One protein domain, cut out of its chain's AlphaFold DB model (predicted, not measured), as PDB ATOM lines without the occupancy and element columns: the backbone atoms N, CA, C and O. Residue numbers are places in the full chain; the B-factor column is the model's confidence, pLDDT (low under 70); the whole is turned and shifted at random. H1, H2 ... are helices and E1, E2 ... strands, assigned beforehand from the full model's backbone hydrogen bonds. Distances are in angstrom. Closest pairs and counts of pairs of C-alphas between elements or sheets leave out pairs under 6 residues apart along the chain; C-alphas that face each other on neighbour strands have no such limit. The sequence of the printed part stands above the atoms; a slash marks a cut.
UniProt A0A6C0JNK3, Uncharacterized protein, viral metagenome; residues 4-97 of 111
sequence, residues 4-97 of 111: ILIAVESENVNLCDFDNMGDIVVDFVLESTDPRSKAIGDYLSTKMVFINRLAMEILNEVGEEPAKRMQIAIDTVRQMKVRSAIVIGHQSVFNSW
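AT A GLANCE: This is residues 4 to 97 of the 111 residues of an uncharacterized protein of viral metagenome (UniProt A0A6C0JNK3). A small sheet of four parallel strands, whose lines turn by 48 degrees from edge to edge, makes the core, with one helix, H2, along one face and the longest helix, H3, along the other: three layers, helices on both faces of a sheet. Short helix H1 is off the sheet, running the same way as H2, and short H4 packs on the first residues of H3. The 94 printed residues hold four named helices and four named strands, alternating as E1 H1 E2 H2 E3 H3 E4 H4, and the class is mixed, helices and strands. The sheet's order is E1 E4 E2 E3. The whole is compact, with a radius of gyration of the C-alphas of 12.6 A, and spans 36 by 31 by 20 A.

HOW THE PARTS SIT: In the sheet, E4 (residues 85 to 89) and E2 (residues 28 to 32) are inner strands, parallel at 5 degrees, with N 30 and O 86 2.8 A apart, within hydrogen-bond range. Edge strand E1 (residues 4 to 7) is parallel to E4, with N 6 and O 87 at 2.9 A. Edge strand E3 (residues 53 to 56) is parallel to E2, with N 56 and O 31 at 2.8 A. H2 (residues 35 to 45) is on the sheet at a height of 8.6 A, over E4 and E2; its closest C-alphas to E4 are Ser 37 and Ile 88, 5.8 A. H3 (residues 66 to 79) is on the opposite face at a height of 10.3 A, over E2 and only just over E4, where 3 of its C-alphas fall; the closest C-alphas to E4 are Val 77 and Ala 85, 7.1 A. On the local plane H2 stands at 11 degrees and H3 at 20 degrees to E2, both along the strands. E2, H2, E3 form a strand-helix-strand unit, two parallel neighbour strands with a helix between in the chain. E1, H1 (residues 15 to 20), E2 and E3, H3, E4 are split units, with another strand between the two in the sheet; the three crossovers are right-handed. H1 is not on the sheet and is close to but not clearly touching H2, at a shallow tilt of 13 degrees, the C-alphas of Phe 18 and Leu 44 being closest at 7.3 A. H4 (residues 91 to 95) only grazes the sheet and touches H3 with H3's residues 66 to 70 alone, the C-alphas of Pro 66 and Val 93 being closest at 4.7 A. In H2, H3 and H4 every O i to N i+4 pair is within hydrogen-bond range; in H1 0 of 2 are, beside 2 of 3 O i to N i+3 pairs.

IN THESE COORDINATES: E1 begins at C-alpha 4 (-42.744, 8.224, -51.525) and is 10.0 A long. H1 is 10.2 A, E2 13.5 A, H2 15.1 A, E3 10.1 A, H3 20.2 A and E4 13.1 A long. H3 begins at C-alpha 66 (-40.559, 23.814, -43.258). H4, 6.0 A long, ends at C-alpha 95 (-47.076, 18.741, -43.056).

THE WHOLE: The two C-alphas farthest apart, those of Asp 23 and Gly 63, are 36.7 A apart. The printed part has no cut and no long link. Mean pLDDT of the printed part is 79.3; residues 9 to 23 and 95 to 97 are under 70.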
ATOM      1  N   ILE A   4     -42.182   8.738 -52.762       78.62
ATOM      2  CA  ILE A   4     -42.744   8.224 -51.525       78.62
ATOM      3  C   ILE A   4     -42.166   9.062 -50.391       78.62
ATOM      4  O   ILE A   4     -40.951   9.258 -50.331       78.62
ATOM      5  N   LEU A   5     -43.022   9.566 -49.506       80.56
ATOM      6  CA  LEU A   5     -42.615  10.320 -48.322       80.56
ATOM      7  C   LEU A   5     -42.706   9.408 -47.098       80.56
ATOM      8  O   LEU A   5     -43.732   8.771 -46.896       80.56
ATOM      9  N   ILE A   6     -41.648   9.340 -46.288       79.25
ATOM     10  CA  ILE A   6     -41.609   8.510 -45.076       79.25
ATOM     11  C   ILE A   6     -41.243   9.380 -43.879       79.25
ATOM     12  O   ILE A   6     -40.131   9.913 -43.799       79.25
ATOM     13  N   ALA A   7     -42.199   9.563 -42.971       79.25
ATOM     14  CA  ALA A   7     -42.046  10.420 -41.803       79.25
ATOM     15  C   ALA A   7     -41.381   9.672 -40.636       79.25
ATOM     16  O   ALA A   7     -41.678   8.513 -40.372       79.25
ATOM     17  N   VAL A   8     -40.494  10.339 -39.903       72.00
ATOM     18  CA  VAL A   8     -39.699   9.738 -38.812       72.00
ATOM     19  C   VAL A   8     -40.443   9.660 -37.465       72.00
ATOM     20  O   VAL A   8     -40.007   8.944 -36.565       72.00
ATOM     21  N   GLU A   9     -41.542  10.403 -37.289       65.50
ATOM     22  CA  GLU A   9     -42.127  10.690 -35.962       65.50
ATOM     23  C   GLU A   9     -43.423   9.948 -35.628       65.50
ATOM     24  O   GLU A   9     -43.798   9.877 -34.457       65.50
ATOM     25  N   SER A  10     -44.088   9.358 -36.612       51.81
ATOM     26  CA  SER A  10     -45.228   8.476 -36.387       51.81
ATOM     27  C   SER A  10     -44.739   7.059 -36.084       51.81
ATOM     28  O   SER A  10     -43.694   6.626 -36.578       51.81
ATOM     29  N   GLU A  11     -45.494   6.304 -35.280       49.03
ATOM     30  CA  GLU A  11     -45.434   4.843 -35.349       49.03
ATOM     31  C   GLU A  11     -45.564   4.475 -36.831       49.03
ATOM     32  O   GLU A  11     -46.629   4.634 -37.418       49.03
ATOM     33  N   ASN A  12     -44.461   4.087 -37.474       50.84
ATOM     34  CA  ASN A  12     -44.473   3.705 -38.879       50.84
ATOM     35  C   ASN A  12     -45.093   2.308 -38.969       50.84
ATOM     36  O   ASN A  12     -44.391   1.306 -39.122       50.84
ATOM     37  N   VAL A  13     -46.417   2.242 -38.820       48.03
ATOM     38  CA  VAL A  13     -47.202   0.997 -38.815       48.03
ATOM     39  C   VAL A  13     -47.085   0.255 -40.155       48.03
ATOM     40  O   VAL A  13     -47.312  -0.949 -40.226       48.03
ATOM     41  N   ASN A  14     -46.641   0.965 -41.194       54.91
ATOM     42  CA  ASN A  14     -46.669   0.535 -42.585       54.91
ATOM     43  C   ASN A  14     -45.294   0.140 -43.148       54.91
ATOM     44  O   ASN A  14     -45.173  -0.188 -44.325       54.91
ATOM     45  N   LEU A  15     -44.240   0.105 -42.317       56.41
ATOM     46  CA  LEU A  15     -42.942  -0.450 -42.741       56.41
ATOM     47  C   LEU A  15     -43.059  -1.922 -43.172       56.41
ATOM     48  O   LEU A  15     -42.286  -2.382 -44.011       56.41
ATOM     49  N   CYS A  16     -44.048  -2.635 -42.629       56.72
ATOM     50  CA  CYS A  16     -44.386  -4.008 -42.991       56.72
ATOM     51  C   CYS A  16     -44.886  -4.136 -44.441       56.72
ATOM     52  O   CYS A  16     -44.682  -5.175 -45.061       56.72
ATOM     53  N   ASP A  17     -45.487  -3.098 -45.032       61.06
ATOM     54  CA  ASP A  17     -45.979  -3.161 -46.418       61.06
ATOM     55  C   ASP A  17     -44.829  -3.194 -47.437       61.06
ATOM     56  O   ASP A  17     -44.972  -3.731 -48.539       61.06
ATOM     57  N   PHE A  18     -43.642  -2.722 -47.035       64.12
ATOM     58  CA  PHE A  18     -42.412  -2.859 -47.813       64.12
ATOM     59  C   PHE A  18     -41.835  -4.281 -47.784       64.12
ATOM     60  O   PHE A  18     -40.987  -4.602 -48.617       64.12
ATOM     61  N   ASP A  19     -42.299  -5.166 -46.893       61.91
ATOM     62  CA  ASP A  19     -41.837  -6.562 -46.860       61.91
ATOM     63  C   ASP A  19     -42.218  -7.332 -48.129       61.91
ATOM     64  O   ASP A  19     -41.532  -8.284 -48.503       61.91
ATOM     65  N   ASN A  20     -43.267  -6.885 -48.826       62.72
ATOM     66  CA  ASN A  20     -43.730  -7.465 -50.086       62.72
ATOM     67  C   ASN A  20     -43.137  -6.774 -51.329       62.72
ATOM     68  O   ASN A  20     -43.467  -7.156 -52.449       62.72
ATOM     69  N   MET A  21     -42.269  -5.771 -51.151       64.62
ATOM     70  CA  MET A  21     -41.671  -4.978 -52.237       64.62
ATOM     71  C   MET A  21     -40.334  -5.534 -52.752       64.62
ATOM     72  O   MET A  21     -39.589  -4.822 -53.431       64.62
ATOM     73  N   GLY A  22     -40.031  -6.802 -52.448       56.22
ATOM     74  CA  GLY A  22     -38.889  -7.503 -53.032       56.22
ATOM     75  C   GLY A  22     -38.885  -7.326 -54.552       56.22
ATOM     76  O   GLY A  22     -39.910  -7.526 -55.194       56.22
ATOM     77  N   ASP A  23     -37.750  -6.897 -55.102       67.50
ATOM     78  CA  ASP A  23     -37.508  -6.552 -56.516       67.50
ATOM     79  C   ASP A  23     -37.851  -5.116 -56.968       67.50
ATOM     80  O   ASP A  23     -37.612  -4.774 -58.133       67.50
ATOM     81  N   ILE A  24     -38.312  -4.218 -56.087       78.94
ATOM     82  CA  ILE A  24     -38.436  -2.796 -56.453       78.94
ATOM     83  C   ILE A  24     -37.049  -2.142 -56.538       78.94
ATOM     84  O   ILE A  24     -36.243  -2.192 -55.606       78.94
ATOM     85  N   VAL A  25     -36.786  -1.484 -57.670       82.50
ATOM     86  CA  VAL A  25     -35.616  -0.620 -57.860       82.50
ATOM     87  C   VAL A  25     -36.034   0.830 -57.644       82.50
ATOM     88  O   VAL A  25     -36.875   1.369 -58.370       82.50
ATOM     89  N   VAL A  26     -35.421   1.465 -56.649       86.06
ATOM     90  CA  VAL A  26     -35.579   2.889 -56.357       86.06
ATOM     91  C   VAL A  26     -34.353   3.625 -56.872       86.06
ATOM     92  O   VAL A  26     -33.222   3.363 -56.454       86.06
ATOM     93  N   ASP A  27     -34.573   4.557 -57.795       86.94
ATOM     94  CA  ASP A  27     -33.478   5.277 -58.443       86.94
ATOM     95  C   ASP A  27     -32.781   6.253 -57.472       86.94
ATOM     96  O   ASP A  27     -31.570   6.480 -57.581       86.94
ATOM     97  N   PHE A  28     -33.520   6.822 -56.508       90.00
ATOM     98  CA  PHE A  28     -32.958   7.761 -55.537       90.00
ATOM     99  C   PHE A  28     -33.628   7.716 -54.163       90.00
ATOM    100  O   PHE A  28     -34.847   7.799 -54.048       90.00
ATOM    101  N   VAL A  29     -32.823   7.676 -53.107       90.75
ATOM    102  CA  VAL A  29     -33.283   7.874 -51.731       90.75
ATOM    103  C   VAL A  29     -32.670   9.153 -51.189       90.75
ATOM    104  O   VAL A  29     -31.448   9.292 -51.133       90.75
ATOM    105  N   LEU A  30     -33.523  10.080 -50.781       92.31
ATOM    106  CA  LEU A  30     -33.138  11.287 -50.081       92.31
ATOM    107  C   LEU A  30     -33.565  11.165 -48.621       92.31
ATOM    108  O   LEU A  30     -34.738  10.969 -48.343       92.31
ATOM    109  N   GLU A  31     -32.640  11.276 -47.681       92.50
ATOM    110  CA  GLU A  31     -32.947  11.116 -46.258       92.50
ATOM    111  C   GLU A  31     -32.451  12.292 -45.427       92.50
ATOM    112  O   GLU A  31     -31.494  12.974 -45.792       92.50
ATOM    113  N   SER A  32     -33.099  12.553 -44.298       91.06
ATOM    114  CA  SER A  32     -32.579  13.505 -43.323       91.06
ATOM    115  C   SER A  32     -31.312  12.963 -42.654       91.06
ATOM    116  O   SER A  32     -31.059  11.757 -42.656       91.06
ATOM    117  N   THR A  33     -30.491  13.843 -42.076       90.50
ATOM    118  CA  THR A  33     -29.298  13.402 -41.330       90.50
ATOM    119  C   THR A  33     -29.632  12.887 -39.924       90.50
ATOM    120  O   THR A  33     -28.725  12.487 -39.194       90.50
ATOM    121  N   ASP A  34     -30.918  12.850 -39.544       87.44
ATOM    122  CA  ASP A  34     -31.385  12.212 -38.312       87.44
ATOM    123  C   ASP A  34     -31.038  10.704 -38.341       87.44
ATOM    124  O   ASP A  34     -31.358  10.005 -39.312       87.44
ATOM    125  N   PRO A  35     -30.404  10.160 -37.283       86.44
ATOM    126  CA  PRO A  35     -30.093   8.733 -37.192       86.44
ATOM    127  C   PRO A  35     -31.298   7.807 -37.408       86.44
ATOM    128  O   PRO A  35     -31.128   6.689 -37.895       86.44
ATOM    129  N   ARG A  36     -32.511   8.254 -37.072       85.12
ATOM    130  CA  ARG A  36     -33.756   7.509 -37.295       85.12
ATOM    131  C   ARG A  36     -34.103   7.418 -38.782       85.12
ATOM    132  O   ARG A  36     -34.449   6.334 -39.239       85.12
ATOM    133  N   SER A  37     -33.931   8.497 -39.551       86.44
ATOM    134  CA  SER A  37     -34.085   8.474 -41.017       86.44
ATOM    135  C   SER A  37     -33.122   7.484 -41.651       86.44
ATOM    136  O   SER A  37     -33.517   6.659 -42.475       86.44
ATOM    137  N   LYS A  38     -31.864   7.507 -41.195       88.38
ATOM    138  CA  LYS A  38     -30.853   6.550 -41.638       88.38
ATOM    139  C   LYS A  38     -31.263   5.110 -41.327       88.38
ATOM    140  O   LYS A  38     -31.120   4.251 -42.193       88.38
ATOM    141  N   ALA A  39     -31.777   4.846 -40.126       85.94
ATOM    142  CA  ALA A  39     -32.223   3.513 -39.727       85.94
ATOM    143  C   ALA A  39     -33.388   3.003 -40.594       85.94
ATOM    144  O   ALA A  39     -33.392   1.835 -40.977       85.94
ATOM    145  N   ILE A  40     -34.332   3.879 -40.960       85.50
ATOM    146  CA  ILE A  40     -35.408   3.559 -41.910       85.50
ATOM    147  C   ILE A  40     -34.816   3.224 -43.284       85.50
ATOM    148  O   ILE A  40     -35.126   2.175 -43.843       85.50
ATOM    149  N   GLY A  41     -33.926   4.066 -43.815       87.62
ATOM    150  CA  GLY A  41     -33.269   3.801 -45.096       87.62
ATOM    151  C   GLY A  41     -32.469   2.493 -45.085       87.62
ATOM    152  O   GLY A  41     -32.536   1.717 -46.036       87.62
ATOM    153  N   ASP A  42     -31.766   2.195 -43.991       88.75
ATOM    154  CA  ASP A  42     -31.030   0.940 -43.820       88.75
ATOM    155  C   ASP A  42     -31.990  -0.260 -43.813       88.75
ATOM    156  O   ASP A  42     -31.749  -1.227 -44.534       88.75
ATOM    157  N   TYR A  43     -33.114  -0.179 -43.090       85.19
ATOM    158  CA  TYR A  43     -34.152  -1.214 -43.105       85.19
ATOM    159  C   TYR A  43     -34.701  -1.453 -44.515       85.19
ATOM    160  O   TYR A  43     -34.705  -2.589 -44.994       85.19
ATOM    161  N   LEU A  44     -35.095  -0.388 -45.216       84.44
ATOM    162  CA  LEU A  44     -35.645  -0.475 -46.569       84.44
ATOM    163  C   LEU A  44     -34.630  -1.050 -47.563       84.44
ATOM    164  O   LEU A  44     -35.004  -1.852 -48.414       84.44
ATOM    165  N   SER A  45     -33.338  -0.746 -47.408       87.81
ATOM    166  CA  SER A  45     -32.276  -1.316 -48.255       87.81
ATOM    167  C   SER A  45     -32.134  -2.839 -48.136       87.81
ATOM    168  O   SER A  45     -31.568  -3.477 -49.019       87.81
ATOM    169  N   THR A  46     -32.671  -3.446 -47.068       85.56
ATOM    170  CA  THR A  46     -32.746  -4.913 -46.944       85.56
ATOM    171  C   THR A  46     -33.902  -5.525 -47.739       85.56
ATOM    172  O   THR A  46     -33.932  -6.740 -47.930       85.56
ATOM    173  N   LYS A  47     -34.854  -4.699 -48.185       83.38
ATOM    174  CA  LYS A  47     -36.103  -5.108 -48.846       83.38
ATOM    175  C   LYS A  47     -36.152  -4.714 -50.321       83.38
ATOM    176  O   LYS A  47     -36.833  -5.376 -51.094       83.38
ATOM    177  N   MET A  48     -35.427  -3.669 -50.718       85.81
ATOM    178  CA  MET A  48     -35.429  -3.128 -52.079       85.81
ATOM    179  C   MET A  48     -34.037  -2.652 -52.513       85.81
ATOM    180  O   MET A  48     -33.135  -2.489 -51.690       85.81
ATOM    181  N   VAL A  49     -33.854  -2.413 -53.814       86.88
ATOM    182  CA  VAL A  49     -32.561  -1.994 -54.377       86.88
ATOM    183  C   VAL A  49     -32.529  -0.483 -54.567       86.88
ATOM    184  O   VAL A  49     -33.337   0.075 -55.307       86.88
ATOM    185  N   PHE A  50     -31.550   0.176 -53.950       90.38
ATOM    186  CA  PHE A  50     -31.289   1.604 -54.131       90.38
ATOM    187  C   PHE A  50     -30.156   1.825 -55.127       90.38
ATOM    188  O   PHE A  50     -29.063   1.292 -54.941       90.38
ATOM    189  N   ILE A  51     -30.383   2.647 -56.154       90.06
ATOM    190  CA  ILE A  51     -29.301   3.056 -57.064       90.06
ATOM    191  C   ILE A  51     -28.443   4.139 -56.406       90.06
ATOM    192  O   ILE A  51     -27.218   4.057 -56.422       90.06
ATOM    193  N   ASN A  52     -29.084   5.148 -55.813       90.75
ATOM    194  CA  ASN A  52     -28.411   6.259 -55.151       90.75
ATOM    195  C   ASN A  52     -29.081   6.579 -53.817       90.75
ATOM    196  O   ASN A  52     -30.296   6.450 -53.672       90.75
ATOM    197  N   ARG A  53     -28.280   7.058 -52.864       91.56
ATOM    198  CA  ARG A  53     -28.746   7.493 -51.549       91.56
ATOM    199  C   ARG A  53     -27.968   8.724 -51.098       91.56
ATOM    200  O   ARG A  53     -26.740   8.732 -51.180       91.56
ATOM    201  N   LEU A  54     -28.675   9.746 -50.627       93.19
ATOM    202  CA  LEU A  54     -28.099  11.010 -50.178       93.19
ATOM    203  C   LEU A  54     -28.772  11.474 -48.887       93.19
ATOM    204  O   LEU A  54     -29.996  11.508 -48.804       93.19
ATOM    205  N   ALA A  55     -27.962  11.891 -47.915       91.69
ATOM    206  CA  ALA A  55     -28.444  12.512 -46.691       91.69
ATOM    207  C   ALA A  55     -28.382  14.048 -46.797       91.69
ATOM    208  O   ALA A  55     -27.370  14.595 -47.241       91.69
ATOM    209  N   MET A  56     -29.438  14.747 -46.380       90.00
ATOM    210  CA  MET A  56     -29.537  16.209 -46.410       90.00
ATOM    211  C   MET A  56     -30.089  16.769 -45.098       90.00
ATOM    212  O   MET A  56     -31.172  16.402 -44.651       90.00
ATOM    213  N   GLU A  57     -29.387  17.747 -44.524       87.88
ATOM    214  CA  GLU A  57     -29.822  18.427 -43.294       87.88
ATOM    215  C   GLU A  57     -31.138  19.193 -43.463       87.88
ATOM    216  O   GLU A  57     -31.857  19.397 -42.491       87.88
ATOM    217  N   ILE A  58     -31.485  19.580 -44.697       83.81
ATOM    218  CA  ILE A  58     -32.717  20.316 -44.999       83.81
ATOM    219  C   ILE A  58     -33.980  19.527 -44.619       83.81
ATOM    220  O   ILE A  58     -35.024  20.119 -44.395       83.81
ATOM    221  N   LEU A  59     -33.893  18.199 -44.518       84.69
ATOM    222  CA  LEU A  59     -35.010  17.340 -44.122       84.69
ATOM    223  C   LEU A  59     -35.140  17.171 -42.598       84.69
ATOM    224  O   LEU A  59     -36.068  16.500 -42.149       84.69
ATOM    225  N   ASN A  60     -34.229  17.750 -41.809       84.06
ATOM    226  CA  ASN A  60     -34.312  17.783 -40.346       84.06
ATOM    227  C   ASN A  60     -35.216  18.924 -39.859       84.06
ATOM    228  O   ASN A  60     -35.481  19.881 -40.584       84.06
ATOM    229  N   GLU A  61     -35.584  18.910 -38.577       76.94
ATOM    230  CA  GLU A  61     -36.334  19.999 -37.926       76.94
ATOM    231  C   GLU A  61     -35.487  21.226 -37.543       76.94
ATOM    232  O   GLU A  61     -35.790  21.937 -36.590       76.94
ATOM    233  N   VAL A  62     -34.430  21.526 -38.291       74.00
ATOM    234  CA  VAL A  62     -33.540  22.666 -38.022       74.00
ATOM    235  C   VAL A  62     -33.414  23.582 -39.237       74.00
ATOM    236  O   VAL A  62     -33.467  23.129 -40.380       74.00
ATOM    237  N   GLY A  63     -33.263  24.887 -38.987       70.69
ATOM    238  CA  GLY A  63     -32.994  25.889 -40.022       70.69
ATOM    239  C   GLY A  63     -34.237  26.552 -40.623       70.69
ATOM    240  O   GLY A  63     -35.071  27.081 -39.892       70.69
ATOM    241  N   GLU A  64     -34.289  26.603 -41.960       75.31
ATOM    242  CA  GLU A  64     -35.289  27.342 -42.747       75.31
ATOM    243  C   GLU A  64     -36.745  26.916 -42.498       75.31
ATOM    244  O   GLU A  64     -37.030  25.875 -41.907       75.31
ATOM    245  N   GLU A  65     -37.691  27.718 -42.999       82.12
ATOM    246  CA  GLU A  65     -39.115  27.399 -42.924       82.12
ATOM    247  C   GLU A  65     -39.412  26.011 -43.528       82.12
ATOM    248  O   GLU A  65     -39.008  25.740 -44.665       82.12
ATOM    249  N   PRO A  66     -40.164  25.152 -42.815       78.56
ATOM    250  CA  PRO A  66     -40.559  23.814 -43.258       78.56
ATOM    251  C   PRO A  66     -40.951  23.693 -44.745       78.56
ATOM    252  O   PRO A  66     -40.439  22.817 -45.442       78.56
ATOM    253  N   ALA A  67     -41.767  24.617 -45.264       77.19
ATOM    254  CA  ALA A  67     -42.255  24.560 -46.642       77.19
ATOM    255  C   ALA A  67     -41.135  24.747 -47.681       77.19
ATOM    256  O   ALA A  67     -41.094  24.047 -48.694       77.19
ATOM    257  N   LYS A  68     -40.189  25.661 -47.421       81.56
ATOM    258  CA  LYS A  68     -39.020  25.881 -48.291       81.56
ATOM    259  C   LYS A  68     -38.105  24.668 -48.292       81.56
ATOM    260  O   LYS A  68     -37.606  24.272 -49.339       81.56
ATOM    261  N   ARG A  69     -37.936  24.049 -47.125       82.94
ATOM    262  CA  ARG A  69     -37.135  22.837 -46.968       82.94
ATOM    263  C   ARG A  69     -37.678  21.682 -47.802       82.94
ATOM    264  O   ARG A  69     -36.923  21.052 -48.543       82.94
ATOM    265  N   MET A  70     -38.993  21.473 -47.752       82.69
ATOM    266  CA  MET A  70     -39.654  20.470 -48.581       82.69
ATOM    267  C   MET A  70     -39.528  20.793 -50.075       82.69
ATOM    268  O   MET A  70     -39.205  19.915 -50.872       82.69
ATOM    269  N   GLN A  71     -39.692  22.062 -50.463       82.00
ATOM    270  CA  GLN A  71     -39.514  22.489 -51.853       82.00
ATOM    271  C   GLN A  71     -38.099  22.185 -52.371       82.00
ATOM    272  O   GLN A  71     -37.955  21.607 -53.445       82.00
ATOM    273  N   ILE A  72     -37.060  22.490 -51.586       84.38
ATOM    274  CA  ILE A  72     -35.661  22.187 -51.928       84.38
ATOM    275  C   ILE A  72     -35.449  20.678 -52.100       84.38
ATOM    276  O   ILE A  72     -34.788  20.258 -53.052       84.38
ATOM    277  N   ALA A  73     -36.013  19.855 -51.211       84.31
ATOM    278  CA  ALA A  73     -35.911  18.400 -51.303       84.31
ATOM    279  C   ALA A  73     -36.553  17.867 -52.596       84.31
ATOM    280  O   ALA A  73     -35.930  17.101 -53.332       84.31
ATOM    281  N   ILE A  74     -37.761  18.330 -52.923       82.75
ATOM    282  CA  ILE A  74     -38.470  17.943 -54.148       82.75
ATOM    283  C   ILE A  74     -37.733  18.421 -55.400       82.75
ATOM    284  O   ILE A  74     -37.567  17.650 -56.347       82.75
ATOM    285  N   ASP A  75     -37.251  19.664 -55.416       84.69
ATOM    286  CA  ASP A  75     -36.501  20.203 -56.551       84.69
ATOM    287  C   ASP A  75     -35.186  19.449 -56.765       84.69
ATOM    288  O   ASP A  75     -34.821  19.172 -57.908       84.69
ATOM    289  N   THR A  76     -34.524  19.032 -55.683       86.12
ATOM    290  CA  THR A  76     -33.328  18.180 -55.736       86.12
ATOM    291  C   THR A  76     -33.636  16.855 -56.434       86.12
ATOM    292  O   THR A  76     -32.956  16.492 -57.395       86.12
ATOM    293  N   VAL A  77     -34.705  16.167 -56.024       84.12
ATOM    294  CA  VAL A  77     -35.124  14.898 -56.643       84.12
ATOM    295  C   VAL A  77     -35.524  15.094 -58.112       84.12
ATOM    296  O   VAL A  77     -35.137  14.307 -58.978       84.12
ATOM    297  N   ARG A  78     -36.246  16.172 -58.437       82.31
ATOM    298  CA  ARG A  78     -36.655  16.495 -59.817       82.31
ATOM    299  C   ARG A  78     -35.466  16.759 -60.736       82.31
ATOM    300  O   ARG A  78     -35.470  16.319 -61.887       82.31
ATOM    301  N   GLN A  79     -34.438  17.448 -60.246       84.75
ATOM    302  CA  GLN A  79     -33.228  17.739 -61.021       84.75
ATOM    303  C   GLN A  79     -32.435  16.478 -61.378       84.75
ATOM    304  O   GLN A  79     -31.749  16.459 -62.401       84.75
ATOM    305  N   MET A  80     -32.569  15.409 -60.591       82.50
ATOM    306  CA  MET A  80     -31.871  14.144 -60.824       82.50
ATOM    307  C   MET A  80     -32.463  13.318 -61.972       82.50
ATOM    308  O   MET A  80     -31.831  12.355 -62.400       82.50
ATOM    309  N   LYS A  81     -33.632  13.705 -62.516       80.69
ATOM    310  CA  LYS A  81     -34.299  13.027 -63.647       80.69
ATOM    311  C   LYS A  81     -34.465  11.516 -63.425       80.69
ATOM    312  O   LYS A  81     -34.213  10.711 -64.321       80.69
ATOM    313  N   VAL A  82     -34.870  11.150 -62.213       83.19
ATOM    314  CA  VAL A  82     -35.081   9.761 -61.792       83.19
ATOM    315  C   VAL A  82     -36.504   9.291 -62.109       83.19
ATOM    316  O   VAL A  82     -37.360  10.099 -62.459       83.19
ATOM    317  N   ARG A  83     -36.770   7.982 -62.060       80.25
ATOM    318  CA  ARG A  83     -38.110   7.412 -62.302       80.25
ATOM    319  C   ARG A  83     -38.871   7.175 -61.006       80.25
ATOM    320  O   ARG A  83     -40.095   7.218 -61.023       80.25
ATOM    321  N   SER A  84     -38.162   6.923 -59.914       84.00
ATOM    322  CA  SER A  84     -38.720   6.690 -58.584       84.00
ATOM    323  C   SER A  84     -37.801   7.282 -57.526       84.00
ATOM    324  O   SER A  84     -36.574   7.193 -57.632       84.00
ATOM    325  N   ALA A  85     -38.388   7.885 -56.497       86.31
ATOM    326  CA  ALA A  85     -37.619   8.362 -55.363       86.31
ATOM    327  C   ALA A  85     -38.337   8.152 -54.030       86.31
ATOM    328  O   ALA A  85     -39.563   8.079 -53.965       86.31
ATOM    329  N   ILE A  86     -37.554   8.055 -52.962       87.94
ATOM    330  CA  ILE A  86     -38.042   8.029 -51.584       87.94
ATOM    331  C   ILE A  86     -37.439   9.230 -50.864       87.94
ATOM    332  O   ILE A  86     -36.237   9.464 -50.973       87.94
ATOM    333  N   VAL A  87     -38.258   9.976 -50.130       88.69
ATOM    334  CA  VAL A  87     -37.820  11.051 -49.239       88.69
ATOM    335  C   VAL A  87     -38.149  10.659 -47.800       88.69
ATOM    336  O   VAL A  87     -39.314  10.498 -47.450       88.69
ATOM    337  N   ILE A  88     -37.126  10.517 -46.963       88.19
ATOM    338  CA  ILE A  88     -37.244  10.147 -45.548       88.19
ATOM    339  C   ILE A  88     -36.916  11.378 -44.701       88.19
ATOM    340  O   ILE A  88     -35.816  11.922 -44.799       88.19
ATOM    341  N   GLY A  89     -37.846  11.842 -43.873       86.38
ATOM    342  CA  GLY A  89     -37.664  13.086 -43.123       86.38
ATOM    343  C   GLY A  89     -38.673  13.284 -42.003       86.38
ATOM    344  O   GLY A  89     -39.445  12.388 -41.670       86.38
ATOM    345  N   HIS A  90     -38.660  14.456 -41.377       81.62
ATOM    346  CA  HIS A  90     -39.569  14.730 -40.264       81.62
ATOM    347  C   HIS A  90     -40.965  15.116 -40.744       81.62
ATOM    348  O   HIS A  90     -41.129  15.836 -41.731       81.62
ATOM    349  N   GLN A  91     -41.982  14.692 -39.990       76.88
ATOM    350  CA  GLN A  91     -43.378  14.962 -40.324       76.88
ATOM    351  C   GLN A  91     -43.677  16.467 -40.379       76.88
ATOM    352  O   GLN A  91     -44.437  16.913 -41.232       76.88
ATOM    353  N   SER A  92     -43.037  17.272 -39.525       73.75
ATOM    354  CA  SER A  92     -43.170  18.735 -39.537       73.75
ATOM    355  C   SER A  92     -42.718  19.377 -40.856       73.75
ATOM    356  O   SER A  92     -43.277  20.395 -41.270       73.75
ATOM    357  N   VAL A  93     -41.746  18.774 -41.548       72.06
ATOM    358  CA  VAL A  93     -41.289  19.209 -42.875       72.06
ATOM    359  C   VAL A  93     -42.340  18.861 -43.929       72.06
ATOM    360  O   VAL A  93     -42.675  19.708 -44.755       72.06
ATOM    361  N   PHE A  94     -42.941  17.673 -43.856       76.31
ATOM    362  CA  PHE A  94     -43.966  17.238 -44.812       76.31
ATOM    363  C   PHE A  94     -45.317  17.938 -44.617       76.31
ATOM    364  O   PHE A  94     -45.890  18.419 -45.586       76.31
ATOM    365  N   ASN A  95     -45.790  18.099 -43.378       67.69
ATOM    366  CA  ASN A  95     -47.076  18.741 -43.056       67.69
ATOM    367  C   ASN A  95     -47.139  20.222 -43.452       67.69
ATOM    368  O   ASN A  95     -48.215  20.806 -43.547       67.69
ATOM    369  N   SER A  96     -45.985  20.852 -43.646       60.25
ATOM    370  CA  SER A  96     -45.896  22.240 -44.096       60.25
ATOM    371  C   SER A  96     -46.034  22.416 -45.608       60.25
ATOM    372  O   SER A  96     -46.063  23.543 -46.110       60.25
ATOM    373  N   TRP A  97     -46.076  21.307 -46.339       61.22
ATOM    374  CA  TRP A  97     -46.180  21.291 -47.781       61.22
ATOM    375  C   TRP A  97     -47.633  21.502 -48.202       61.22
ATOM    376  O   TRP A  97     -48.538  20.827 -47.720       61.22
TER     377      TRP A  97